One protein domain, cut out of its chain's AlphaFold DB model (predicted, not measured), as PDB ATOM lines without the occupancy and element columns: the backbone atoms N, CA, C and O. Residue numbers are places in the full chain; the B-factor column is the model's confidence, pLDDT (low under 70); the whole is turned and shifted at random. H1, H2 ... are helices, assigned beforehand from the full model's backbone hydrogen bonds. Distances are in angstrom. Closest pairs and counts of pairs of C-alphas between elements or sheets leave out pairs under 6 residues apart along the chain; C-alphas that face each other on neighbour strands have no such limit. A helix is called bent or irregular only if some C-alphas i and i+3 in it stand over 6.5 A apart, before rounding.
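Overview. This is residues 13 to 133 and 329 to 380 of the 381 residues of the protein "Four-cystein orphan protein" of Micromonas pusilla (strain CCMP1545) (UniProt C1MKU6). Two long helices, H1 and H4b, run side by side in opposite ways; H2 and bent H3 pack on the last part of H1, making a bundle of H1, H2, H3a and H3b. Residues 13 to 38 and 359 to 380 stick out. The printed part has 173 residues with four named helices, H1, H2, H3 and H4 in that order along the chain, and no named strand; its class is all helix, and it is extended, with a radius of gyration of the C-alphas of 26.3 A and spans of 94 by 29 by 21 A.

Arrangement. H1, residues 13 to 70, touches H2, residues 75 to 98, with residues 60 to 70 alone, a hairpin; closest C-alphas Val 64 and Gly 81, 3.8 A. H3, residues 102 to 132, and H4, residues 329 to 378, each one helix by hydrogen bonds, are bent: C-alphas 113 and 116 are 7.0 A apart, 338 and 341 6.6 A. H4b, from residue 341, touches H1 at 2 degrees, a shallow tilt; closest C-alphas Ala 347 and Leu 50, 7.0 A. O i to N i+4 pairs are within hydrogen-bond range throughout H2, H3a, H3b and H4a, 52 of 54 in H1, 33 of 34 in H4b.

Along the chain. H1, 83.2 A, begins at C-alpha 13 (63.519, -21.609, 40.734); it is only just irregular, C-alphas 64 and 67 being 6.51 A apart. H4b, 54.3 A, ends at C-alpha 378 (49.363, -33.660, 45.738).

Size, cuts and confidence. Residues 134 to 328 are cut out, C-alphas 133 and 329 being 19.1 A apart. pLDDT is under 70 at residues 13 to 44, 46 and 353 to 380.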
ATOM      1  N   ASP A  13      64.488 -20.512  40.819       48.09
ATOM      2  CA  ASP A  13      63.519 -21.609  40.734       48.09
ATOM      3  C   ASP A  13      62.064 -21.118  40.715       48.09
ATOM      4  O   ASP A  13      61.222 -21.656  39.987       48.09
ATOM      5  N   LEU A  14      61.765 -20.034  41.440       49.12
ATOM      6  CA  LEU A  14      60.432 -19.429  41.451       49.12
ATOM      7  C   LEU A  14      60.072 -18.809  40.089       49.12
ATOM      8  O   LEU A  14      58.941 -18.939  39.611       49.12
ATOM      9  N   GLN A  15      61.042 -18.166  39.429       48.38
ATOM     10  CA  GLN A  15      60.859 -17.607  38.089       48.38
ATOM     11  C   GLN A  15      60.723 -18.686  37.009       48.38
ATOM     12  O   GLN A  15      59.946 -18.512  36.062       48.38
ATOM     13  N   ARG A  16      61.437 -19.810  37.147       49.84
ATOM     14  CA  ARG A  16      61.337 -20.951  36.226       49.84
ATOM     15  C   ARG A  16      59.984 -21.654  36.361       49.84
ATOM     16  O   ARG A  16      59.342 -21.916  35.344       49.84
ATOM     17  N   LYS A  17      59.494 -21.845  37.594       50.78
ATOM     18  CA  LYS A  17      58.142 -22.363  37.876       50.78
ATOM     19  C   LYS A  17      57.042 -21.443  37.336       50.78
ATOM     20  O   LYS A  17      56.151 -21.933  36.649       50.78
ATOM     21  N   LYS A  18      57.136 -20.119  37.532       51.34
ATOM     22  CA  LYS A  18      56.158 -19.159  36.974       51.34
ATOM     23  C   LYS A  18      56.110 -19.176  35.442       51.34
ATOM     24  O   LYS A  18      55.021 -19.154  34.872       51.34
ATOM     25  N   ARG A  19      57.260 -19.271  34.760       49.97
ATOM     26  CA  ARG A  19      57.309 -19.371  33.286       49.97
ATOM     27  C   ARG A  19      56.717 -20.680  32.757       49.97
ATOM     28  O   ARG A  19      55.954 -20.650  31.795       49.97
ATOM     29  N   LEU A  20      57.004 -21.810  33.407       49.69
ATOM     30  CA  LEU A  20      56.397 -23.106  33.076       49.69
ATOM     31  C   LEU A  20      54.879 -23.100  33.290       49.69
ATOM     32  O   LEU A  20      54.139 -23.583  32.436       49.69
ATOM     33  N   GLN A  21      54.411 -22.490  34.378       50.75
ATOM     34  CA  GLN A  21      52.992 -22.404  34.718       50.75
ATOM     35  C   GLN A  21      52.210 -21.516  33.736       50.75
ATOM     36  O   GLN A  21      51.118 -21.898  33.312       50.75
ATOM     37  N   HIS A  22      52.787 -20.393  33.289       49.31
ATOM     38  CA  HIS A  22      52.203 -19.555  32.232       49.31
ATOM     39  C   HIS A  22      52.194 -20.244  30.858       49.31
ATOM     40  O   HIS A  22      51.192 -20.171  30.148       49.31
ATOM     41  N   SER A  23      53.264 -20.962  30.497       50.31
ATOM     42  CA  SER A  23      53.337 -21.747  29.253       50.31
ATOM     43  C   SER A  23      52.289 -22.868  29.212       50.31
ATOM     44  O   SER A  23      51.656 -23.098  28.180       50.31
ATOM     45  N   LEU A  24      52.069 -23.553  30.337       52.19
ATOM     46  CA  LEU A  24      51.042 -24.592  30.460       52.19
ATOM     47  C   LEU A  24      49.625 -24.014  30.392       52.19
ATOM     48  O   LEU A  24      48.792 -24.567  29.680       52.19
ATOM     49  N   HIS A  25      49.363 -22.884  31.057       49.12
ATOM     50  CA  HIS A  25      48.071 -22.195  30.968       49.12
ATOM     51  C   HIS A  25      47.753 -21.732  29.542       49.12
ATOM     52  O   HIS A  25      46.633 -21.919  29.072       49.12
ATOM     53  N   ALA A  26      48.742 -21.179  28.832       50.41
ATOM     54  CA  ALA A  26      48.572 -20.760  27.446       50.41
ATOM     55  C   ALA A  26      48.218 -21.951  26.544       50.41
ATOM     56  O   ALA A  26      47.204 -21.904  25.854       50.41
ATOM     57  N   ARG A  27      48.976 -23.057  26.623       48.81
ATOM     58  CA  ARG A  27      48.707 -24.284  25.850       48.81
ATOM     59  C   ARG A  27      47.352 -24.914  26.184       48.81
ATOM     60  O   ARG A  27      46.680 -25.427  25.293       48.81
ATOM     61  N   PHE A  28      46.934 -24.848  27.446       50.03
ATOM     62  CA  PHE A  28      45.638 -25.354  27.893       50.03
ATOM     63  C   PHE A  28      44.473 -24.518  27.341       50.03
ATOM     64  O   PHE A  28      43.504 -25.078  26.832       50.03
ATOM     65  N   ASN A  29      44.598 -23.189  27.342       48.00
ATOM     66  CA  ASN A  29      43.600 -22.296  26.747       48.00
ATOM     67  C   ASN A  29      43.516 -22.449  25.222       48.00
ATOM     68  O   ASN A  29      42.418 -22.432  24.667       48.00
ATOM     69  N   THR A  30      44.640 -22.674  24.531       53.84
ATOM     70  CA  THR A  30      44.629 -22.972  23.090       53.84
ATOM     71  C   THR A  30      43.922 -24.297  22.796       53.84
ATOM     72  O   THR A  30      43.096 -24.358  21.890       53.84
ATOM     73  N   ALA A  31      44.175 -25.344  23.590       49.06
ATOM     74  CA  ALA A  31      43.496 -26.632  23.446       49.06
ATOM     75  C   ALA A  31      41.981 -26.526  23.699       49.06
ATOM     76  O   ALA A  31      41.195 -27.112  22.958       49.06
ATOM     77  N   ILE A  32      41.561 -25.734  24.693       50.72
ATOM     78  CA  ILE A  32      40.142 -25.460  24.970       50.72
ATOM     79  C   ILE A  32      39.482 -24.713  23.805       50.72
ATOM     80  O   ILE A  32      38.393 -25.096  23.389       50.72
ATOM     81  N   ASN A  33      40.138 -23.700  23.235       45.53
ATOM     82  CA  ASN A  33      39.595 -22.957  22.095       45.53
ATOM     83  C   ASN A  33      39.511 -23.811  20.819       45.53
ATOM     84  O   ASN A  33      38.551 -23.681  20.066       45.53
ATOM     85  N   ILE A  34      40.460 -24.727  20.601       52.75
ATOM     86  CA  ILE A  34      40.398 -25.710  19.507       52.75
ATOM     87  C   ILE A  34      39.236 -26.690  19.725       52.75
ATOM     88  O   ILE A  34      38.510 -26.991  18.782       52.75
ATOM     89  N   LEU A  35      39.015 -27.149  20.960       44.38
ATOM     90  CA  LEU A  35      37.899 -28.038  21.305       44.38
ATOM     91  C   LEU A  35      36.532 -27.342  21.175       44.38
ATOM     92  O   LEU A  35      35.596 -27.942  20.652       44.38
ATOM     93  N   LEU A  36      36.422 -26.077  21.588       45.78
ATOM     94  CA  LEU A  36      35.215 -25.254  21.420       45.78
ATOM     95  C   LEU A  36      34.941 -24.937  19.941       45.78
ATOM     96  O   LEU A  36      33.803 -25.041  19.487       45.78
ATOM     97  N   GLY A  37      35.981 -24.625  19.162       45.81
ATOM     98  CA  GLY A  37      35.872 -24.450  17.711       45.81
ATOM     99  C   GLY A  37      35.470 -25.741  16.988       45.81
ATOM    100  O   GLY A  37      34.634 -25.712  16.085       45.81
ATOM    101  N   ALA A  38      35.998 -26.888  17.423       50.06
ATOM    102  CA  ALA A  38      35.639 -28.202  16.895       50.06
ATOM    103  C   ALA A  38      34.194 -28.604  17.236       50.06
ATOM    104  O   ALA A  38      33.541 -29.228  16.402       50.06
ATOM    105  N   ALA A  39      33.679 -28.221  18.411       52.66
ATOM    106  CA  ALA A  39      32.284 -28.442  18.799       52.66
ATOM    107  C   ALA A  39      31.312 -27.650  17.903       52.66
ATOM    108  O   ALA A  39      30.414 -28.240  17.302       52.66
ATOM    109  N   ASN A  40      31.572 -26.354  17.695       56.88
ATOM    110  CA  ASN A  40      30.754 -25.501  16.822       56.88
ATOM    111  C   ASN A  40      30.791 -25.956  15.347       56.88
ATOM    112  O   ASN A  40      29.771 -25.941  14.655       56.88
ATOM    113  N   ALA A  41      31.948 -26.414  14.856       58.69
ATOM    114  CA  ALA A  41      32.074 -26.976  13.509       58.69
ATOM    115  C   ALA A  41      31.344 -28.326  13.358       58.69
ATOM    116  O   ALA A  41      30.820 -28.640  12.283       58.69
ATOM    117  N   HIS A  42      31.278 -29.125  14.427       60.72
ATOM    118  CA  HIS A  42      30.533 -30.382  14.448       60.72
ATOM    119  C   HIS A  42      29.019 -30.166  14.362       60.72
ATOM    120  O   HIS A  42      28.347 -30.931  13.667       60.72
ATOM    121  N   ASP A  43      28.494 -29.133  15.020       62.44
ATOM    122  CA  ASP A  43      27.069 -28.797  14.985       62.44
ATOM    123  C   ASP A  43      26.631 -28.282  13.612       62.44
ATOM    124  O   ASP A  43      25.638 -28.764  13.063       62.44
ATOM    125  N   LEU A  44      27.428 -27.412  12.982       68.38
ATOM    126  CA  LEU A  44      27.168 -26.952  11.614       68.38
ATOM    127  C   LEU A  44      27.147 -28.125  10.617       68.38
ATOM    128  O   LEU A  44      26.248 -28.238   9.783       68.38
ATOM    129  N   ARG A  45      28.107 -29.053  10.733       70.62
ATOM    130  CA  ARG A  45      28.215 -30.221   9.845       70.62
ATOM    131  C   ARG A  45      27.005 -31.160   9.942       70.62
ATOM    132  O   ARG A  45      26.665 -31.789   8.944       70.62
ATOM    133  N   ARG A  46      26.344 -31.247  11.102       69.81
ATOM    134  CA  ARG A  46      25.147 -32.086  11.326       69.81
ATOM    135  C   ARG A  46      23.907 -31.518  10.642       69.81
ATOM    136  O   ARG A  46      23.220 -32.242   9.919       69.81
ATOM    137  N   TRP A  47      23.655 -30.223  10.818       75.06
ATOM    138  CA  TRP A  47      22.553 -29.546  10.131       75.06
ATOM    139  C   TRP A  47      22.734 -29.590   8.616       75.06
ATOM    140  O   TRP A  47      21.781 -29.877   7.901       75.06
ATOM    141  N   LEU A  48      23.973 -29.446   8.134       82.25
ATOM    142  CA  LEU A  48      24.300 -29.611   6.717       82.25
ATOM    143  C   LEU A  48      24.009 -31.026   6.196       82.25
ATOM    144  O   LEU A  48      23.541 -31.167   5.072       82.25
ATOM    145  N   THR A  49      24.241 -32.083   6.985       84.31
ATOM    146  CA  THR A  49      23.906 -33.456   6.561       84.31
ATOM    147  C   THR A  49      22.407 -33.735   6.519       84.31
ATOM    148  O   THR A  49      21.949 -34.399   5.592       84.31
ATOM    149  N   LEU A  50      21.638 -33.213   7.479       83.12
ATOM    150  CA  LEU A  50      20.178 -33.332   7.461       83.12
ATOM    151  C   LEU A  50      19.583 -32.511   6.310       83.12
ATOM    152  O   LEU A  50      18.708 -32.990   5.597       83.12
ATOM    153  N   LEU A  51      20.109 -31.308   6.076       85.81
ATOM    154  CA  LEU A  51      19.721 -30.475   4.945       85.81
ATOM    155  C   LEU A  51      20.047 -31.160   3.613       85.81
ATOM    156  O   LEU A  51      19.196 -31.190   2.735       85.81
ATOM    157  N   ALA A  52      21.219 -31.787   3.480       87.44
ATOM    158  CA  ALA A  52      21.580 -32.558   2.289       87.44
ATOM    159  C   ALA A  52      20.629 -33.743   2.036       87.44
ATOM    160  O   ALA A  52      20.281 -34.004   0.885       87.44
ATOM    161  N   LEU A  53      20.175 -34.425   3.096       89.88
ATOM    162  CA  LEU A  53      19.153 -35.472   3.003       89.88
ATOM    163  C   LEU A  53      17.834 -34.903   2.459       89.88
ATOM    164  O   LEU A  53      17.327 -35.387   1.449       89.88
ATOM    165  N   CYS A  54      17.299 -33.861   3.105       88.31
ATOM    166  CA  CYS A  54      16.019 -33.254   2.733       88.31
ATOM    167  C   CYS A  54      16.051 -32.657   1.321       88.31
ATOM    168  O   CYS A  54      15.137 -32.889   0.537       88.31
ATOM    169  N   VAL A  55      17.122 -31.938   0.970       91.31
ATOM    170  CA  VAL A  55      17.313 -31.380  -0.376       91.31
ATOM    171  C   VAL A  55      17.377 -32.493  -1.410       91.31
ATOM    172  O   VAL A  55      16.753 -32.366  -2.457       91.31
ATOM    173  N   SER A  56      18.066 -33.604  -1.128       92.12
ATOM    174  CA  SER A  56      18.109 -34.718  -2.074       92.12
ATOM    175  C   SER A  56      16.753 -35.398  -2.253       92.12
ATOM    176  O   SER A  56      16.466 -35.839  -3.360       92.12
ATOM    177  N   ILE A  57      15.930 -35.489  -1.204       92.62
ATOM    178  CA  ILE A  57      14.554 -35.993  -1.315       92.62
ATOM    179  C   ILE A  57      13.737 -35.065  -2.218       92.62
ATOM    180  O   ILE A  57      13.130 -35.520  -3.181       92.62
ATOM    181  N   ILE A  58      13.764 -33.756  -1.957       92.25
ATOM    182  CA  ILE A  58      13.032 -32.765  -2.762       92.25
ATOM    183  C   ILE A  58      13.499 -32.803  -4.221       92.25
ATOM    184  O   ILE A  58      12.675 -32.797  -5.132       92.25
ATOM    185  N   LEU A  59      14.812 -32.884  -4.447       93.50
ATOM    186  CA  LEU A  59      15.384 -32.956  -5.786       93.50
ATOM    187  C   LEU A  59      14.945 -34.231  -6.512       93.50
ATOM    188  O   LEU A  59      14.625 -34.159  -7.691       93.50
ATOM    189  N   GLN A  60      14.855 -35.369  -5.817       93.75
ATOM    190  CA  GLN A  60      14.324 -36.603  -6.394       93.75
ATOM    191  C   GLN A  60      12.889 -36.418  -6.898       93.75
ATOM    192  O   GLN A  60      12.591 -36.757  -8.040       93.75
ATOM    193  N   TYR A  61      12.012 -35.844  -6.069       92.38
ATOM    194  CA  TYR A  61      10.635 -35.544  -6.463       92.38
ATOM    195  C   TYR A  61      10.591 -34.569  -7.639       92.38
ATOM    196  O   TYR A  61       9.841 -34.794  -8.582       92.38
ATOM    197  N   ALA A  62      11.427 -33.529  -7.637       93.12
ATOM    198  CA  ALA A  62      11.504 -32.583  -8.745       93.12
ATOM    199  C   ALA A  62      11.945 -33.261 -10.052       93.12
ATOM    200  O   ALA A  62      11.315 -33.054 -11.084       93.12
ATOM    201  N   ILE A  63      12.977 -34.109 -10.014       92.69
ATOM    202  CA  ILE A  63      13.479 -34.843 -11.186       92.69
ATOM    203  C   ILE A  63      12.391 -35.731 -11.799       92.69
ATOM    204  O   ILE A  63      12.286 -35.819 -13.020       92.69
ATOM    205  N   VAL A  64      11.571 -36.370 -10.962       92.94
ATOM    206  CA  VAL A  64      10.493 -37.255 -11.420       92.94
ATOM    207  C   VAL A  64       9.274 -36.470 -11.916       92.94
ATOM    208  O   VAL A  64       8.692 -36.791 -12.953       92.94
ATOM    209  N   LEU A  65       8.878 -35.426 -11.188       91.00
ATOM    210  CA  LEU A  65       7.638 -34.700 -11.453       91.00
ATOM    211  C   LEU A  65       7.777 -33.656 -12.563       91.00
ATOM    212  O   LEU A  65       6.795 -33.413 -13.255       91.00
ATOM    213  N   LEU A  66       8.955 -33.055 -12.775       92.38
ATOM    214  CA  LEU A  66       9.145 -32.027 -13.809       92.38
ATOM    215  C   LEU A  66       8.869 -32.543 -15.232       92.38
ATOM    216  O   LEU A  66       8.116 -31.887 -15.948       92.38
ATOM    217  N   PRO A  67       9.401 -33.699 -15.676       91.75
ATOM    218  CA  PRO A  67       9.082 -34.220 -17.005       91.75
ATOM    219  C   PRO A  67       7.611 -34.628 -17.124       91.75
ATOM    220  O   PRO A  67       6.999 -34.434 -18.173       91.75
ATOM    221  N   THR A  68       7.037 -35.151 -16.036       89.56
ATOM    222  CA  THR A  68       5.619 -35.523 -15.953       89.56
ATOM    223  C   THR A  68       4.725 -34.301 -16.149       89.56
ATOM    224  O   THR A  68       3.844 -34.316 -17.004       89.56
ATOM    225  N   SER A  69       4.973 -33.211 -15.424       88.62
ATOM    226  CA  SER A  69       4.179 -31.984 -15.526       88.62
ATOM    227  C   SER A  69       4.412 -31.234 -16.839       88.62
ATOM    228  O   SER A  69       3.458 -30.712 -17.412       88.62
ATOM    229  N   ALA A  70       5.640 -31.234 -17.367       89.88
ATOM    230  CA  ALA A  70       5.979 -30.563 -18.623       89.88
ATOM    231  C   ALA A  70       5.209 -31.114 -19.836       89.88
ATOM    232  O   ALA A  70       4.942 -30.363 -20.771       89.88
ATOM    233  N   CYS A  71       4.828 -32.396 -19.821       88.19
ATOM    234  CA  CYS A  71       3.998 -32.997 -20.868       88.19
ATOM    235  C   CYS A  71       2.504 -33.084 -20.513       88.19
ATOM    236  O   CYS A  71       1.778 -33.844 -21.150       88.19
ATOM    237  N   GLY A  72       2.037 -32.352 -19.494       84.88
ATOM    238  CA  GLY A  72       0.633 -32.385 -19.074       84.88
ATOM    239  C   GLY A  72       0.229 -33.694 -18.393       84.88
ATOM    240  O   GLY A  72      -0.853 -34.206 -18.649       84.88
ATOM    241  N   SER A  73       1.105 -34.247 -17.549       86.19
ATOM    242  CA  SER A  73       0.884 -35.496 -16.803       86.19
ATOM    243  C   SER A  73       0.742 -36.735 -17.692       86.19
ATOM    244  O   SER A  73      -0.040 -37.638 -17.420       86.19
ATOM    245  N   CYS A  74       1.546 -36.816 -18.752       86.19
ATOM    246  CA  CYS A  74       1.576 -37.964 -19.653       86.19
ATOM    247  C   CYS A  74       2.463 -39.118 -19.130       86.19
ATOM    248  O   CYS A  74       3.445 -38.907 -18.410       86.19
ATOM    249  N   SER A  75       2.178 -40.352 -19.566       86.25
ATOM    250  CA  SER A  75       2.952 -41.555 -19.201       86.25
ATOM    251  C   SER A  75       4.426 -41.484 -19.624       86.25
ATOM    252  O   SER A  75       5.303 -41.921 -18.880       86.25
ATOM    253  N   GLY A  76       4.717 -40.883 -20.783       88.06
ATOM    254  CA  GLY A  76       6.088 -40.674 -21.258       88.06
ATOM    255  C   GLY A  76       6.910 -39.770 -20.333       88.06
ATOM    256  O   GLY A  76       8.085 -40.043 -20.091       88.06
ATOM    257  N   GLY A  77       6.285 -38.739 -19.760       89.44
ATOM    258  CA  GLY A  77       6.914 -37.855 -18.780       89.44
ATOM    259  C   GLY A  77       7.224 -38.580 -17.473       89.44
ATOM    260  O   GLY A  77       8.345 -38.479 -16.984       89.44
ATOM    261  N   ALA A  78       6.289 -39.390 -16.964       90.94
ATOM    262  CA  ALA A  78       6.528 -40.222 -15.782       90.94
ATOM    263  C   ALA A  78       7.679 -41.217 -16.004       90.94
ATOM    264  O   ALA A  78       8.569 -41.332 -15.163       90.94
ATOM    265  N   PHE A  79       7.722 -41.868 -17.169       91.62
ATOM    266  CA  PHE A  79       8.799 -42.792 -17.527       91.62
ATOM    267  C   PHE A  79      10.171 -42.101 -17.593       91.62
ATOM    268  O   PHE A  79      11.127 -42.561 -16.964       91.62
ATOM    269  N   LEU A  80      10.276 -40.973 -18.308       93.12
ATOM    270  CA  LEU A  80      11.519 -40.198 -18.395       93.12
ATOM    271  C   LEU A  80      11.953 -39.658 -17.025       93.12
ATOM    272  O   LEU A  80      13.134 -39.730 -16.684       93.12
ATOM    273  N   GLY A  81      11.005 -39.173 -16.223       93.31
ATOM    274  CA  GLY A  81      11.249 -38.730 -14.853       93.31
ATOM    275  C   GLY A  81      11.823 -39.842 -13.980       93.31
ATOM    276  O   GLY A  81      12.846 -39.637 -13.328       93.31
ATOM    277  N   SER A  82      11.236 -41.041 -14.019       93.06
ATOM    278  CA  SER A  82      11.754 -42.216 -13.308       93.06
ATOM    279  C   SER A  82      13.141 -42.643 -13.797       93.06
ATOM    280  O   SER A  82      13.987 -43.005 -12.978       93.06
ATOM    281  N   LEU A  83      13.425 -42.557 -15.103       94.69
ATOM    282  CA  LEU A  83      14.768 -42.818 -15.636       94.69
ATOM    283  C   LEU A  83      15.801 -41.821 -15.102       94.69
ATOM    284  O   LEU A  83      16.861 -42.235 -14.624       94.69
ATOM    285  N   PHE A  84      15.498 -40.520 -15.130       94.88
ATOM    286  CA  PHE A  84      16.390 -39.499 -14.580       94.88
ATOM    287  C   PHE A  84      16.585 -39.656 -13.073       94.88
ATOM    288  O   PHE A  84      17.697 -39.487 -12.573       94.88
ATOM    289  N   ALA A  85      15.535 -40.033 -12.349       94.38
ATOM    290  CA  ALA A  85      15.607 -40.315 -10.925       94.38
ATOM    291  C   ALA A  85      16.533 -41.492 -10.610       94.38
ATOM    292  O   ALA A  85      17.367 -41.387  -9.709       94.38
ATOM    293  N   SER A  86      16.413 -42.588 -11.360       94.31
ATOM    294  CA  SER A  86      17.309 -43.739 -11.243       94.31
ATOM    295  C   SER A  86      18.755 -43.344 -11.544       94.31
ATOM    296  O   SER A  86      19.648 -43.644 -10.755       94.31
ATOM    297  N   ALA A  87      18.985 -42.588 -12.623       95.75
ATOM    298  CA  ALA A  87      20.314 -42.090 -12.976       95.75
ATOM    299  C   ALA A  87      20.914 -41.198 -11.877       95.75
ATOM    300  O   ALA A  87      22.095 -41.328 -11.551       95.75
ATOM    301  N   TYR A  88      20.107 -40.331 -11.263       95.94
ATOM    302  CA  TYR A  88      20.541 -39.484 -10.155       95.94
ATOM    303  C   TYR A  88      20.909 -40.301  -8.906       95.94
ATOM    304  O   TYR A  88      21.962 -40.052  -8.321       95.94
ATOM    305  N   VAL A  89      20.125 -41.323  -8.537       96.12
ATOM    306  CA  VAL A  89      20.469 -42.235  -7.425       96.12
ATOM    307  C   VAL A  89      21.783 -42.963  -7.709       96.12
ATOM    308  O   VAL A  89      22.655 -43.033  -6.838       96.12
ATOM    309  N   THR A  90      21.969 -43.471  -8.932       95.69
ATOM    310  CA  THR A  90      23.212 -44.140  -9.344       95.69
ATOM    311  C   THR A  90      24.407 -43.191  -9.287       95.69
ATOM    312  O   THR A  90      25.447 -43.552  -8.736       95.69
ATOM    313  N   ALA A  91      24.263 -41.961  -9.788       94.25
ATOM    314  CA  ALA A  91      25.309 -40.941  -9.729       94.25
ATOM    315  C   ALA A  91      25.647 -40.549  -8.280       94.25
ATOM    316  O   ALA A  91      26.824 -40.482  -7.921       94.25
ATOM    317  N   ALA A  92      24.640 -40.366  -7.421       92.88
ATOM    318  CA  ALA A  92      24.837 -40.086  -6.001       92.88
ATOM    319  C   ALA A  92      25.562 -41.241  -5.287       92.88
ATOM    320  O   ALA A  92      26.479 -41.003  -4.494       92.88
ATOM    321  N   GLY A  93      25.208 -42.488  -5.609       93.31
ATOM    322  CA  GLY A  93      25.873 -43.690  -5.101       93.31
ATOM    323  C   GLY A  93      27.330 -43.792  -5.555       93.31
ATOM    324  O   GLY A  93      28.217 -44.027  -4.733       93.31
ATOM    325  N   ALA A  94      27.602 -43.529  -6.836       92.31
ATOM    326  CA  ALA A  94      28.958 -43.490  -7.376       92.31
ATOM    327  C   ALA A  94      29.801 -42.386  -6.714       92.31
ATOM    328  O   ALA A  94      30.935 -42.633  -6.302       92.31
ATOM    329  N   CYS A  95      29.242 -41.185  -6.532       90.44
ATOM    330  CA  CYS A  95      29.908 -40.098  -5.814       90.44
ATOM    331  C   CYS A  95      30.222 -40.467  -4.362       90.44
ATOM    332  O   CYS A  95      31.318 -40.167  -3.888       90.44
ATOM    333  N   PHE A  96      29.299 -41.130  -3.662       91.69
ATOM    334  CA  PHE A  96      29.538 -41.623  -2.306       91.69
ATOM    335  C   PHE A  96      30.655 -42.675  -2.264       91.69
ATOM    336  O   PHE A  96      31.494 -42.622  -1.366       91.69
ATOM    337  N   TYR A  97      30.704 -43.587  -3.238       90.25
ATOM    338  CA  TYR A  97      31.741 -44.616  -3.320       90.25
ATOM    339  C   TYR A  97      33.129 -44.028  -3.618       90.25
ATOM    340  O   TYR A  97      34.102 -44.370  -2.951       90.25
ATOM    341  N   ILE A  98      33.224 -43.107  -4.584       89.69
ATOM    342  CA  ILE A  98      34.497 -42.497  -5.007       89.69
ATOM    343  C   ILE A  98      35.001 -41.476  -3.977       89.69
ATOM    344  O   ILE A  98      36.202 -41.373  -3.731       89.69
ATOM    345  N   ARG A  99      34.099 -40.686  -3.380       86.19
ATOM    346  CA  ARG A  99      34.425 -39.649  -2.389       86.19
ATOM    347  C   ARG A  99      33.590 -39.855  -1.125       86.19
ATOM    348  O   ARG A  99      32.625 -39.116  -0.898       86.19
ATOM    349  N   PRO A 100      33.959 -40.832  -0.276       80.94
ATOM    350  CA  PRO A 100      33.209 -41.129   0.932       80.94
ATOM    351  C   PRO A 100      33.231 -39.924   1.874       80.94
ATOM    352  O   PRO A 100      34.258 -39.531   2.426       80.94
ATOM    353  N   GLY A 101      32.061 -39.317   2.052       81.62
ATOM    354  CA  GLY A 101      31.862 -38.149   2.895       81.62
ATOM    355  C   GLY A 101      30.450 -38.128   3.477       81.62
ATOM    356  O   GLY A 101      29.527 -38.695   2.889       81.62
ATOM    357  N   PRO A 102      30.241 -37.470   4.632       82.00
ATOM    358  CA  PRO A 102      28.945 -37.486   5.299       82.00
ATOM    359  C   PRO A 102      27.857 -36.805   4.462       82.00
ATOM    360  O   PRO A 102      26.737 -37.294   4.450       82.00
ATOM    361  N   ILE A 103      28.177 -35.745   3.715       86.38
ATOM    362  CA  ILE A 103      27.219 -35.083   2.813       86.38
ATOM    363  C   ILE A 103      26.837 -36.024   1.664       86.38
ATOM    364  O   ILE A 103      25.658 -36.307   1.490       86.38
ATOM    365  N   ALA A 104      27.822 -36.586   0.951       87.50
ATOM    366  CA  ALA A 104      27.584 -37.519  -0.155       87.50
ATOM    367  C   ALA A 104      26.749 -38.740   0.276       87.50
ATOM    368  O   ALA A 104      25.844 -39.153  -0.441       87.50
ATOM    369  N   LYS A 105      26.984 -39.259   1.490       88.81
ATOM    370  CA  LYS A 105      26.168 -40.330   2.076       88.81
ATOM    371  C   LYS A 105      24.700 -39.925   2.245       88.81
ATOM    372  O   LYS A 105      23.823 -40.712   1.914       88.81
ATOM    373  N   HIS A 106      24.425 -38.738   2.789       89.75
ATOM    374  CA  HIS A 106      23.048 -38.288   3.026       89.75
ATOM    375  C   HIS A 106      22.332 -37.915   1.727       89.75
ATOM    376  O   HIS A 106      21.141 -38.174   1.616       89.75
ATOM    377  N   VAL A 107      23.053 -37.399   0.726       92.00
ATOM    378  CA  VAL A 107      22.515 -37.221  -0.630       92.00
ATOM    379  C   VAL A 107      22.108 -38.575  -1.215       92.00
ATOM    380  O   VAL A 107      20.958 -38.757  -1.597       92.00
ATOM    381  N   PHE A 108      23.003 -39.568  -1.190       94.19
ATOM    382  CA  PHE A 108      22.676 -40.909  -1.676       94.19
ATOM    383  C   PHE A 108      21.481 -41.525  -0.931       94.19
ATOM    384  O   PHE A 108      20.526 -41.956  -1.571       94.19
ATOM    385  N   LEU A 109      21.474 -41.501   0.405       91.81
ATOM    386  CA  LEU A 109      20.355 -42.022   1.201       91.81
ATOM    387  C   LEU A 109      19.033 -41.304   0.902       91.81
ATOM    388  O   LEU A 109      18.005 -41.962   0.771       91.81
ATOM    389  N   GLY A 110      19.061 -39.976   0.766       92.19
ATOM    390  CA  GLY A 110      17.876 -39.185   0.443       92.19
ATOM    391  C   GLY A 110      17.311 -39.561  -0.921       92.19
ATOM    392  O   GLY A 110      16.115 -39.822  -1.028       92.19
ATOM    393  N   SER A 111      18.174 -39.675  -1.934       93.81
ATOM    394  CA  SER A 111      17.795 -40.131  -3.279       93.81
ATOM    395  C   SER A 111      17.213 -41.552  -3.270       93.81
ATOM    396  O   SER A 111      16.158 -41.804  -3.846       93.81
ATOM    397  N   LEU A 112      17.849 -42.474  -2.539       93.88
ATOM    398  CA  LEU A 112      17.478 -43.886  -2.498       93.88
ATOM    399  C   LEU A 112      16.117 -44.115  -1.836       93.88
ATOM    400  O   LEU A 112      15.334 -44.929  -2.307       93.88
ATOM    401  N   VAL A 113      15.822 -43.406  -0.745       92.19
ATOM    402  CA  VAL A 113      14.550 -43.564  -0.019       92.19
ATOM    403  C   VAL A 113      13.386 -42.907  -0.761       92.19
ATOM    404  O   VAL A 113      12.248 -43.354  -0.644       92.19
ATOM    405  N   SER A 114      13.658 -41.864  -1.546       92.88
ATOM    406  CA  SER A 114      12.617 -41.098  -2.236       92.88
ATOM    407  C   SER A 114      12.326 -41.562  -3.665       92.88
ATOM    408  O   SER A 114      11.267 -41.226  -4.183       92.88
ATOM    409  N   VAL A 115      13.194 -42.356  -4.305       93.50
ATOM    410  CA  VAL A 115      13.015 -42.763  -5.715       93.50
ATOM    411  C   VAL A 115      11.711 -43.520  -5.975       93.50
ATOM    412  O   VAL A 115      11.019 -43.230  -6.952       93.50
ATOM    413  N   ILE A 116      11.356 -44.454  -5.088       92.06
ATOM    414  CA  ILE A 116      10.131 -45.255  -5.190       92.06
ATOM    415  C   ILE A 116       8.889 -44.383  -4.965       92.06
ATOM    416  O   ILE A 116       8.064 -44.316  -5.877       92.06
ATOM    417  N   PRO A 117       8.731 -43.683  -3.821       92.44
ATOM    418  CA  PRO A 117       7.535 -42.881  -3.599       92.44
ATOM    419  C   PRO A 117       7.408 -41.723  -4.598       92.44
ATOM    420  O   PRO A 117       6.300 -41.461  -5.045       92.44
ATOM    421  N   ALA A 118       8.507 -41.107  -5.056       90.44
ATOM    422  CA  ALA A 118       8.452 -40.092  -6.112       90.44
ATOM    423  C   ALA A 118       7.936 -40.659  -7.449       90.44
ATOM    424  O   ALA A 118       7.077 -40.051  -8.087       90.44
ATOM    425  N   SER A 119       8.423 -41.838  -7.856       91.62
ATOM    426  CA  SER A 119       7.964 -42.524  -9.078       91.62
ATOM    427  C   SER A 119       6.501 -42.955  -8.981       91.62
ATOM    428  O   SER A 119       5.756 -42.846  -9.959       91.62
ATOM    429  N   PHE A 120       6.075 -43.383  -7.791       90.38
ATOM    430  CA  PHE A 120       4.674 -43.669  -7.508       90.38
ATOM    431  C   PHE A 120       3.823 -42.405  -7.667       90.38
ATOM    432  O   PHE A 120       2.885 -42.414  -8.454       90.38
ATOM    433  N   THR A 121       4.203 -41.283  -7.039       90.56
ATOM    434  CA  THR A 121       3.481 -40.005  -7.158       90.56
ATOM    435  C   THR A 121       3.348 -39.530  -8.607       90.56
ATOM    436  O   THR A 121       2.267 -39.090  -8.994       90.56
ATOM    437  N   ALA A 122       4.395 -39.632  -9.435       88.75
ATOM    438  CA  ALA A 122       4.276 -39.281 -10.855       88.75
ATOM    439  C   ALA A 122       3.306 -40.196 -11.605       88.75
ATOM    440  O   ALA A 122       2.462 -39.703 -12.349       88.75
ATOM    441  N   SER A 123       3.377 -41.508 -11.375       89.75
ATOM    442  CA  SER A 123       2.428 -42.462 -11.967       89.75
ATOM    443  C   SER A 123       0.986 -42.142 -11.561       89.75
ATOM    444  O   SER A 123       0.093 -42.113 -12.405       89.75
ATOM    445  N   THR A 124       0.764 -41.806 -10.290       89.19
ATOM    446  CA  THR A 124      -0.532 -41.359  -9.770       89.19
ATOM    447  C   THR A 124      -1.016 -40.084 -10.463       89.19
ATOM    448  O   THR A 124      -2.186 -40.002 -10.823       89.19
ATOM    449  N   GLN A 125      -0.145 -39.098 -10.711       87.06
ATOM    450  CA  GLN A 125      -0.533 -37.882 -11.440       87.06
ATOM    451  C   GLN A 125      -1.009 -38.181 -12.863       87.06
ATOM    452  O   GLN A 125      -1.960 -37.551 -13.322       87.06
ATOM    453  N   VAL A 126      -0.401 -39.159 -13.542       88.31
ATOM    454  CA  VAL A 126      -0.874 -39.614 -14.859       88.31
ATOM    455  C   VAL A 126      -2.293 -40.168 -14.747       88.31
ATOM    456  O   VAL A 126      -3.172 -39.751 -15.500       88.31
ATOM    457  N   VAL A 127      -2.551 -41.038 -13.767       86.56
ATOM    458  CA  VAL A 127      -3.892 -41.595 -13.523       86.56
ATOM    459  C   VAL A 127      -4.903 -40.488 -13.219       86.56
ATOM    460  O   VAL A 127      -5.946 -40.429 -13.861       86.56
ATOM    461  N   ILE A 128      -4.580 -39.569 -12.305       86.94
ATOM    462  CA  ILE A 128      -5.449 -38.439 -11.946       86.94
ATOM    463  C   ILE A 128      -5.752 -37.570 -13.167       86.94
ATOM    464  O   ILE A 128      -6.905 -37.209 -13.378       86.94
ATOM    465  N   SER A 129      -4.748 -37.255 -13.988       86.25
ATOM    466  CA  SER A 129      -4.948 -36.437 -15.190       86.25
ATOM    467  C   SER A 129      -5.866 -37.116 -16.205       86.25
ATOM    468  O   SER A 129      -6.745 -36.466 -16.765       86.25
ATOM    469  N   ARG A 130      -5.732 -38.438 -16.376       85.38
ATOM    470  CA  ARG A 130      -6.607 -39.235 -17.236       85.38
ATOM    471  C   ARG A 130      -8.042 -39.234 -16.718       85.38
ATOM    472  O   ARG A 130      -8.963 -39.039 -17.499       85.38
ATOM    473  N   LEU A 131      -8.225 -39.420 -15.411       85.44
ATOM    474  CA  LEU A 131      -9.543 -39.373 -14.775       85.44
ATOM    475  C   LEU A 131     -10.183 -37.982 -14.880       85.44
ATOM    476  O   LEU A 131     -11.382 -37.876 -15.107       85.44
ATOM    477  N   ALA A 132      -9.392 -36.917 -14.736       85.12
ATOM    478  CA  ALA A 132      -9.871 -35.541 -14.834       85.12
ATOM    479  C   ALA A 132     -10.248 -35.137 -16.270       85.12
ATOM    480  O   ALA A 132     -11.106 -34.278 -16.455       85.12
ATOM    481  N   ALA A 133      -9.620 -35.751 -17.277       85.94
ATOM    482  CA  ALA A 133      -9.897 -35.517 -18.694       85.94
ATOM    483  C   ALA A 133     -11.001 -36.424 -19.271       85.94
ATOM    484  O   ALA A 133     -11.234 -36.396 -20.477       85.94
ATOM    485  N   ASP A 329      -4.929 -39.229  -2.151       87.81
ATOM    486  CA  ASP A 329      -4.738 -39.506  -0.726       87.81
ATOM    487  C   ASP A 329      -3.804 -40.712  -0.525       87.81
ATOM    488  O   ASP A 329      -2.866 -40.642   0.269       87.81
ATOM    489  N   GLU A 330      -3.971 -41.784  -1.305       87.25
ATOM    490  CA  GLU A 330      -3.082 -42.951  -1.304       87.25
ATOM    491  C   GLU A 330      -1.635 -42.585  -1.662       87.25
ATOM    492  O   GLU A 330      -0.701 -43.027  -0.990       87.25
ATOM    493  N   ALA A 331      -1.421 -41.731  -2.669       86.00
ATOM    494  CA  ALA A 331      -0.082 -41.275  -3.046       86.00
ATOM    495  C   ALA A 331       0.588 -40.407  -1.975       86.00
ATOM    496  O   ALA A 331       1.801 -40.530  -1.746       86.00
ATOM    497  N   ILE A 332      -0.189 -39.564  -1.294       83.31
ATOM    498  CA  ILE A 332       0.288 -38.755  -0.170       83.31
ATOM    499  C   ILE A 332       0.647 -39.662   1.009       83.31
ATOM    500  O   ILE A 332       1.760 -39.570   1.531       83.31
ATOM    501  N   ILE A 333      -0.251 -40.570   1.400       86.50
ATOM    502  CA  ILE A 333      -0.034 -41.506   2.509       86.50
ATOM    503  C   ILE A 333       1.199 -42.366   2.236       86.50
ATOM    504  O   ILE A 333       2.078 -42.452   3.091       86.50
ATOM    505  N   PHE A 334       1.319 -42.941   1.038       85.69
ATOM    506  CA  PHE A 334       2.468 -43.760   0.652       85.69
ATOM    507  C   PHE A 334       3.789 -42.984   0.743       85.69
ATOM    508  O   PHE A 334       4.772 -43.475   1.303       85.69
ATOM    509  N   SER A 335       3.800 -41.735   0.267       85.69
ATOM    510  CA  SER A 335       4.965 -40.848   0.365       85.69
ATOM    511  C   SER A 335       5.342 -40.545   1.816       85.69
ATOM    512  O   SER A 335       6.514 -40.629   2.185       85.69
ATOM    513  N   ILE A 336       4.356 -40.231   2.662       82.94
ATOM    514  CA  ILE A 336       4.576 -39.940   4.083       82.94
ATOM    515  C   ILE A 336       5.109 -41.181   4.802       82.94
ATOM    516  O   ILE A 336       6.120 -41.086   5.494       82.94
ATOM    517  N   VAL A 337       4.478 -42.342   4.620       86.69
ATOM    518  CA  VAL A 337       4.839 -43.592   5.309       86.69
ATOM    519  C   VAL A 337       6.257 -44.047   4.965       86.69
ATOM    520  O   VAL A 337       6.951 -44.562   5.838       86.69
ATOM    521  N   LEU A 338       6.728 -43.830   3.735       85.06
ATOM    522  CA  LEU A 338       8.085 -44.223   3.344       85.06
ATOM    523  C   LEU A 338       9.153 -43.190   3.718       85.06
ATOM    524  O   LEU A 338      10.230 -43.557   4.192       85.06
ATOM    525  N   VAL A 339       8.880 -41.899   3.519       86.25
ATOM    526  CA  VAL A 339       9.902 -40.854   3.668       86.25
ATOM    527  C   VAL A 339       9.989 -40.339   5.105       86.25
ATOM    528  O   VAL A 339      11.091 -40.166   5.633       86.25
ATOM    529  N   LEU A 340       8.852 -40.102   5.769       82.94
ATOM    530  CA  LEU A 340       8.826 -39.429   7.070       82.94
ATOM    531  C   LEU A 340       9.524 -40.238   8.177       82.94
ATOM    532  O   LEU A 340      10.367 -39.653   8.862       82.94
ATOM    533  N   PRO A 341       9.285 -41.557   8.352       86.44
ATOM    534  CA  PRO A 341       9.987 -42.334   9.372       86.44
ATOM    535  C   PRO A 341      11.500 -42.338   9.164       86.44
ATOM    536  O   PRO A 341      12.254 -42.268  10.131       86.44
ATOM    537  N   PHE A 342      11.956 -42.356   7.908       83.88
ATOM    538  CA  PHE A 342      13.380 -42.331   7.591       83.88
ATOM    539  C   PHE A 342      14.027 -40.990   7.959       83.88
ATOM    540  O   PHE A 342      15.086 -40.957   8.595       83.88
ATOM    541  N   VAL A 343      13.376 -39.876   7.610       84.44
ATOM    542  CA  VAL A 343      13.834 -38.529   7.978       84.44
ATOM    543  C   VAL A 343      13.848 -38.366   9.500       84.44
ATOM    544  O   VAL A 343      14.847 -37.901  10.052       84.44
ATOM    545  N   LEU A 344      12.790 -38.809  10.189       84.81
ATOM    546  CA  LEU A 344      12.701 -38.767  11.650       84.81
ATOM    547  C   LEU A 344      13.761 -39.644  12.321       84.81
ATOM    548  O   LEU A 344      14.374 -39.204  13.289       84.81
ATOM    549  N   ALA A 345      14.045 -40.837  11.796       83.81
ATOM    550  CA  ALA A 345      15.106 -41.699  12.310       83.81
ATOM    551  C   ALA A 345      16.491 -41.057  12.136       83.81
ATOM    552  O   ALA A 345      17.300 -41.074  13.065       83.81
ATOM    553  N   CYS A 346      16.762 -40.429  10.987       82.56
ATOM    554  CA  CYS A 346      18.007 -39.691  10.760       82.56
ATOM    555  C   CYS A 346      18.133 -38.484  11.700       82.56
ATOM    556  O   CYS A 346      19.196 -38.259  12.284       82.56
ATOM    557  N   ALA A 347      17.049 -37.727  11.888       80.81
ATOM    558  CA  ALA A 347      17.005 -36.606  12.820       80.81
ATOM    559  C   ALA A 347      17.212 -37.074  14.270       80.81
ATOM    560  O   ALA A 347      18.063 -36.532  14.977       80.81
ATOM    561  N   TRP A 348      16.515 -38.130  14.693       80.94
ATOM    562  CA  TRP A 348      16.639 -38.706  16.029       80.94
ATOM    563  C   TRP A 348      18.040 -39.253  16.288       80.94
ATOM    564  O   TRP A 348      18.618 -38.951  17.326       80.94
ATOM    565  N   LEU A 349      18.648 -39.972  15.339       79.06
ATOM    566  CA  LEU A 349      20.033 -40.444  15.462       79.06
ATOM    567  C   LEU A 349      21.024 -39.283  15.618       79.06
ATOM    568  O   LEU A 349      21.986 -39.394  16.384       79.06
ATOM    569  N   ASN A 350      20.789 -38.164  14.930       73.31
ATOM    570  CA  ASN A 350      21.599 -36.956  15.081       73.31
ATOM    571  C   ASN A 350      21.429 -36.321  16.476       73.31
ATOM    572  O   ASN A 350      22.430 -35.971  17.106       73.31
ATOM    573  N   VAL A 351      20.199 -36.248  16.998       73.31
ATOM    574  CA  VAL A 351      19.894 -35.722  18.345       73.31
ATOM    575  C   VAL A 351      20.399 -36.650  19.461       73.31
ATOM    576  O   VAL A 351      20.976 -36.192  20.451       73.31
ATOM    577  N   TYR A 352      20.235 -37.964  19.310       71.88
ATOM    578  CA  TYR A 352      20.694 -38.973  20.264       71.88
ATOM    579  C   TYR A 352      22.219 -38.941  20.407       71.88
ATOM    580  O   TYR A 352      22.748 -38.869  21.518       71.88
ATOM    581  N   ARG A 353      22.945 -38.905  19.280       67.12
ATOM    582  CA  ARG A 353      24.408 -38.758  19.288       67.12
ATOM    583  C   ARG A 353      24.848 -37.465  19.966       67.12
ATOM    584  O   ARG A 353      25.821 -37.494  20.710       67.12
ATOM    585  N   PHE A 354      24.133 -36.358  19.762       63.66
ATOM    586  CA  PHE A 354      24.421 -35.092  20.440       63.66
ATOM    587  C   PHE A 354      24.263 -35.218  21.960       63.66
ATOM    588  O   PHE A 354      25.226 -35.035  22.701       63.66
ATOM    589  N   THR A 355      23.075 -35.596  22.422       61.91
ATOM    590  CA  THR A 355      22.727 -35.604  23.852       61.91
ATOM    591  C   THR A 355      23.543 -36.595  24.683       61.91
ATOM    592  O   THR A 355      23.930 -36.272  25.808       61.91
ATOM    593  N   PHE A 356      23.848 -37.779  24.147       56.03
ATOM    594  CA  PHE A 356      24.583 -38.805  24.891       56.03
ATOM    595  C   PHE A 356      26.106 -38.717  24.734       56.03
ATOM    596  O   PHE A 356      26.809 -38.928  25.725       56.03
ATOM    597  N   GLN A 357      26.648 -38.354  23.561       54.56
ATOM    598  CA  GLN A 357      28.106 -38.207  23.427       54.56
ATOM    599  C   GLN A 357      28.628 -36.941  24.110       54.56
ATOM    600  O   GLN A 357      29.686 -37.012  24.731       54.56
ATOM    601  N   HIS A 358      27.895 -35.815  24.091       50.69
ATOM    602  CA  HIS A 358      28.328 -34.624  24.837       50.69
ATOM    603  C   HIS A 358      28.387 -34.887  26.338       50.69
ATOM    604  O   HIS A 358      29.396 -34.568  26.956       50.69
ATOM    605  N   LYS A 359      27.376 -35.546  26.922       50.97
ATOM    606  CA  LYS A 359      27.395 -35.905  28.350       50.97
ATOM    607  C   LYS A 359      28.583 -36.798  28.716       50.97
ATOM    608  O   LYS A 359      29.126 -36.669  29.813       50.97
ATOM    609  N   PHE A 360      28.994 -37.692  27.817       48.75
ATOM    610  CA  PHE A 360      30.147 -38.567  28.036       48.75
ATOM    611  C   PHE A 360      31.477 -37.806  27.942       48.75
ATOM    612  O   PHE A 360      32.337 -37.968  28.804       48.75
ATOM    613  N   ILE A 361      31.624 -36.937  26.938       51.25
ATOM    614  CA  ILE A 361      32.818 -36.100  26.744       51.25
ATOM    615  C   ILE A 361      32.949 -35.075  27.877       51.25
ATOM    616  O   ILE A 361      34.036 -34.879  28.413       51.25
ATOM    617  N   GLU A 362      31.846 -34.464  28.300       52.16
ATOM    618  CA  GLU A 362      31.819 -33.486  29.384       52.16
ATOM    619  C   GLU A 362      32.179 -34.139  30.725       52.16
ATOM    620  O   GLU A 362      33.073 -33.646  31.418       52.16
ATOM    621  N   LYS A 363      31.617 -35.321  31.037       50.28
ATOM    622  CA  LYS A 363      32.035 -36.133  32.197       50.28
ATOM    623  C   LYS A 363      33.506 -36.543  32.129       50.28
ATOM    624  O   LYS A 363      34.206 -36.421  33.131       50.28
ATOM    625  N   ALA A 364      33.993 -36.991  30.972       47.69
ATOM    626  CA  ALA A 364      35.395 -37.363  30.795       47.69
ATOM    627  C   ALA A 364      36.336 -36.160  30.984       47.69
ATOM    628  O   ALA A 364      37.390 -36.299  31.608       47.69
ATOM    629  N   SER A 365      35.936 -34.970  30.520       51.25
ATOM    630  CA  SER A 365      36.685 -33.715  30.681       51.25
ATOM    631  C   SER A 365      36.699 -33.203  32.129       51.25
ATOM    632  O   SER A 365      37.713 -32.691  32.607       51.25
ATOM    633  N   LEU A 366      35.593 -33.379  32.861       55.00
ATOM    634  CA  LEU A 366      35.485 -33.067  34.287       55.00
ATOM    635  C   LEU A 366      36.347 -34.013  35.125       55.00
ATOM    636  O   LEU A 366      37.082 -33.545  35.993       55.00
ATOM    637  N   LEU A 367      36.320 -35.313  34.818       53.00
ATOM    638  CA  LEU A 367      37.161 -36.321  35.462       53.00
ATOM    639  C   LEU A 367      38.649 -36.052  35.218       53.00
ATOM    640  O   LEU A 367      39.422 -36.064  36.168       53.00
ATOM    641  N   THR A 368      39.058 -35.720  33.989       54.06
ATOM    642  CA  THR A 368      40.456 -35.343  33.699       54.06
ATOM    643  C   THR A 368      40.859 -34.034  34.376       54.06
ATOM    644  O   THR A 368      41.961 -33.955  34.915       54.06
ATOM    645  N   ARG A 369      39.980 -33.022  34.435       53.91
ATOM    646  CA  ARG A 369      40.238 -31.788  35.203       53.91
ATOM    647  C   ARG A 369      40.382 -32.059  36.700       53.91
ATOM    648  O   ARG A 369      41.272 -31.488  37.322       53.91
ATOM    649  N   GLN A 370      39.552 -32.924  37.280       56.78
ATOM    650  CA  GLN A 370      39.657 -33.318  38.688       56.78
ATOM    651  C   GLN A 370      40.932 -34.126  38.963       56.78
ATOM    652  O   GLN A 370      41.625 -33.832  39.936       56.78
ATOM    653  N   HIS A 371      41.292 -35.062  38.081       51.50
ATOM    654  CA  HIS A 371      42.528 -35.842  38.183       51.50
ATOM    655  C   HIS A 371      43.782 -34.964  38.070       51.50
ATOM    656  O   HIS A 371      44.744 -35.140  38.807       51.50
ATOM    657  N   LEU A 372      43.778 -33.972  37.177       49.94
ATOM    658  CA  LEU A 372      44.884 -33.020  37.054       49.94
ATOM    659  C   LEU A 372      44.964 -32.075  38.260       49.94
ATOM    660  O   LEU A 372      46.062 -31.729  38.692       49.94
ATOM    661  N   LYS A 373      43.820 -31.693  38.843       52.41
ATOM    662  CA  LYS A 373      43.765 -30.877  40.065       52.41
ATOM    663  C   LYS A 373      44.285 -31.644  41.287       52.41
ATOM    664  O   LYS A 373      44.973 -31.045  42.110       52.41
ATOM    665  N   SER A 374      44.020 -32.952  41.390       53.09
ATOM    666  CA  SER A 374      44.566 -33.795  42.465       53.09
ATOM    667  C   SER A 374      46.077 -34.002  42.331       53.09
ATOM    668  O   SER A 374      46.781 -33.934  43.332       53.09
ATOM    669  N   ILE A 375      46.598 -34.143  41.107       53.00
ATOM    670  CA  ILE A 375      48.046 -34.199  40.848       53.00
ATOM    671  C   ILE A 375      48.723 -32.871  41.232       53.00
ATOM    672  O   ILE A 375      49.758 -32.875  41.895       53.00
ATOM    673  N   TYR A 376      48.116 -31.727  40.889       48.03
ATOM    674  CA  TYR A 376      48.652 -30.402  41.227       48.03
ATOM    675  C   TYR A 376      48.632 -30.090  42.732       48.03
ATOM    676  O   TYR A 376      49.538 -29.425  43.226       48.03
ATOM    677  N   LEU A 377      47.612 -30.557  43.461       51.00
ATOM    678  CA  LEU A 377      47.498 -30.368  44.913       51.00
ATOM    679  C   LEU A 377      48.282 -31.423  45.715       51.00
ATOM    680  O   LEU A 377      48.652 -31.164  46.857       51.00
ATOM    681  N   GLY A 378      48.570 -32.587  45.126       45.31
ATOM    682  CA  GLY A 378      49.363 -33.660  45.738       45.31
ATOM    683  C   GLY A 378      50.882 -33.473  45.641       45.31
ATOM    684  O   GLY A 378      51.611 -34.078  46.414       45.31
ATOM    685  N   HIS A 379      51.373 -32.621  44.737       43.72
ATOM    686  CA  HIS A 379      52.797 -32.254  44.624       43.72
ATOM    687  C   HIS A 379      53.210 -31.063  45.517       43.72
ATOM    688  O   HIS A 379      54.303 -30.518  45.365       43.72
ATOM    689  N   GLY A 380      52.327 -30.637  46.425       44.44
ATOM    690  CA  GLY A 380      52.549 -29.549  47.382       44.44
ATOM    691  C   GLY A 380      52.705 -30.002  48.836       44.44
ATOM    692  O   GLY A 380      52.365 -29.226  49.727       44.44
TER     693      GLY A 380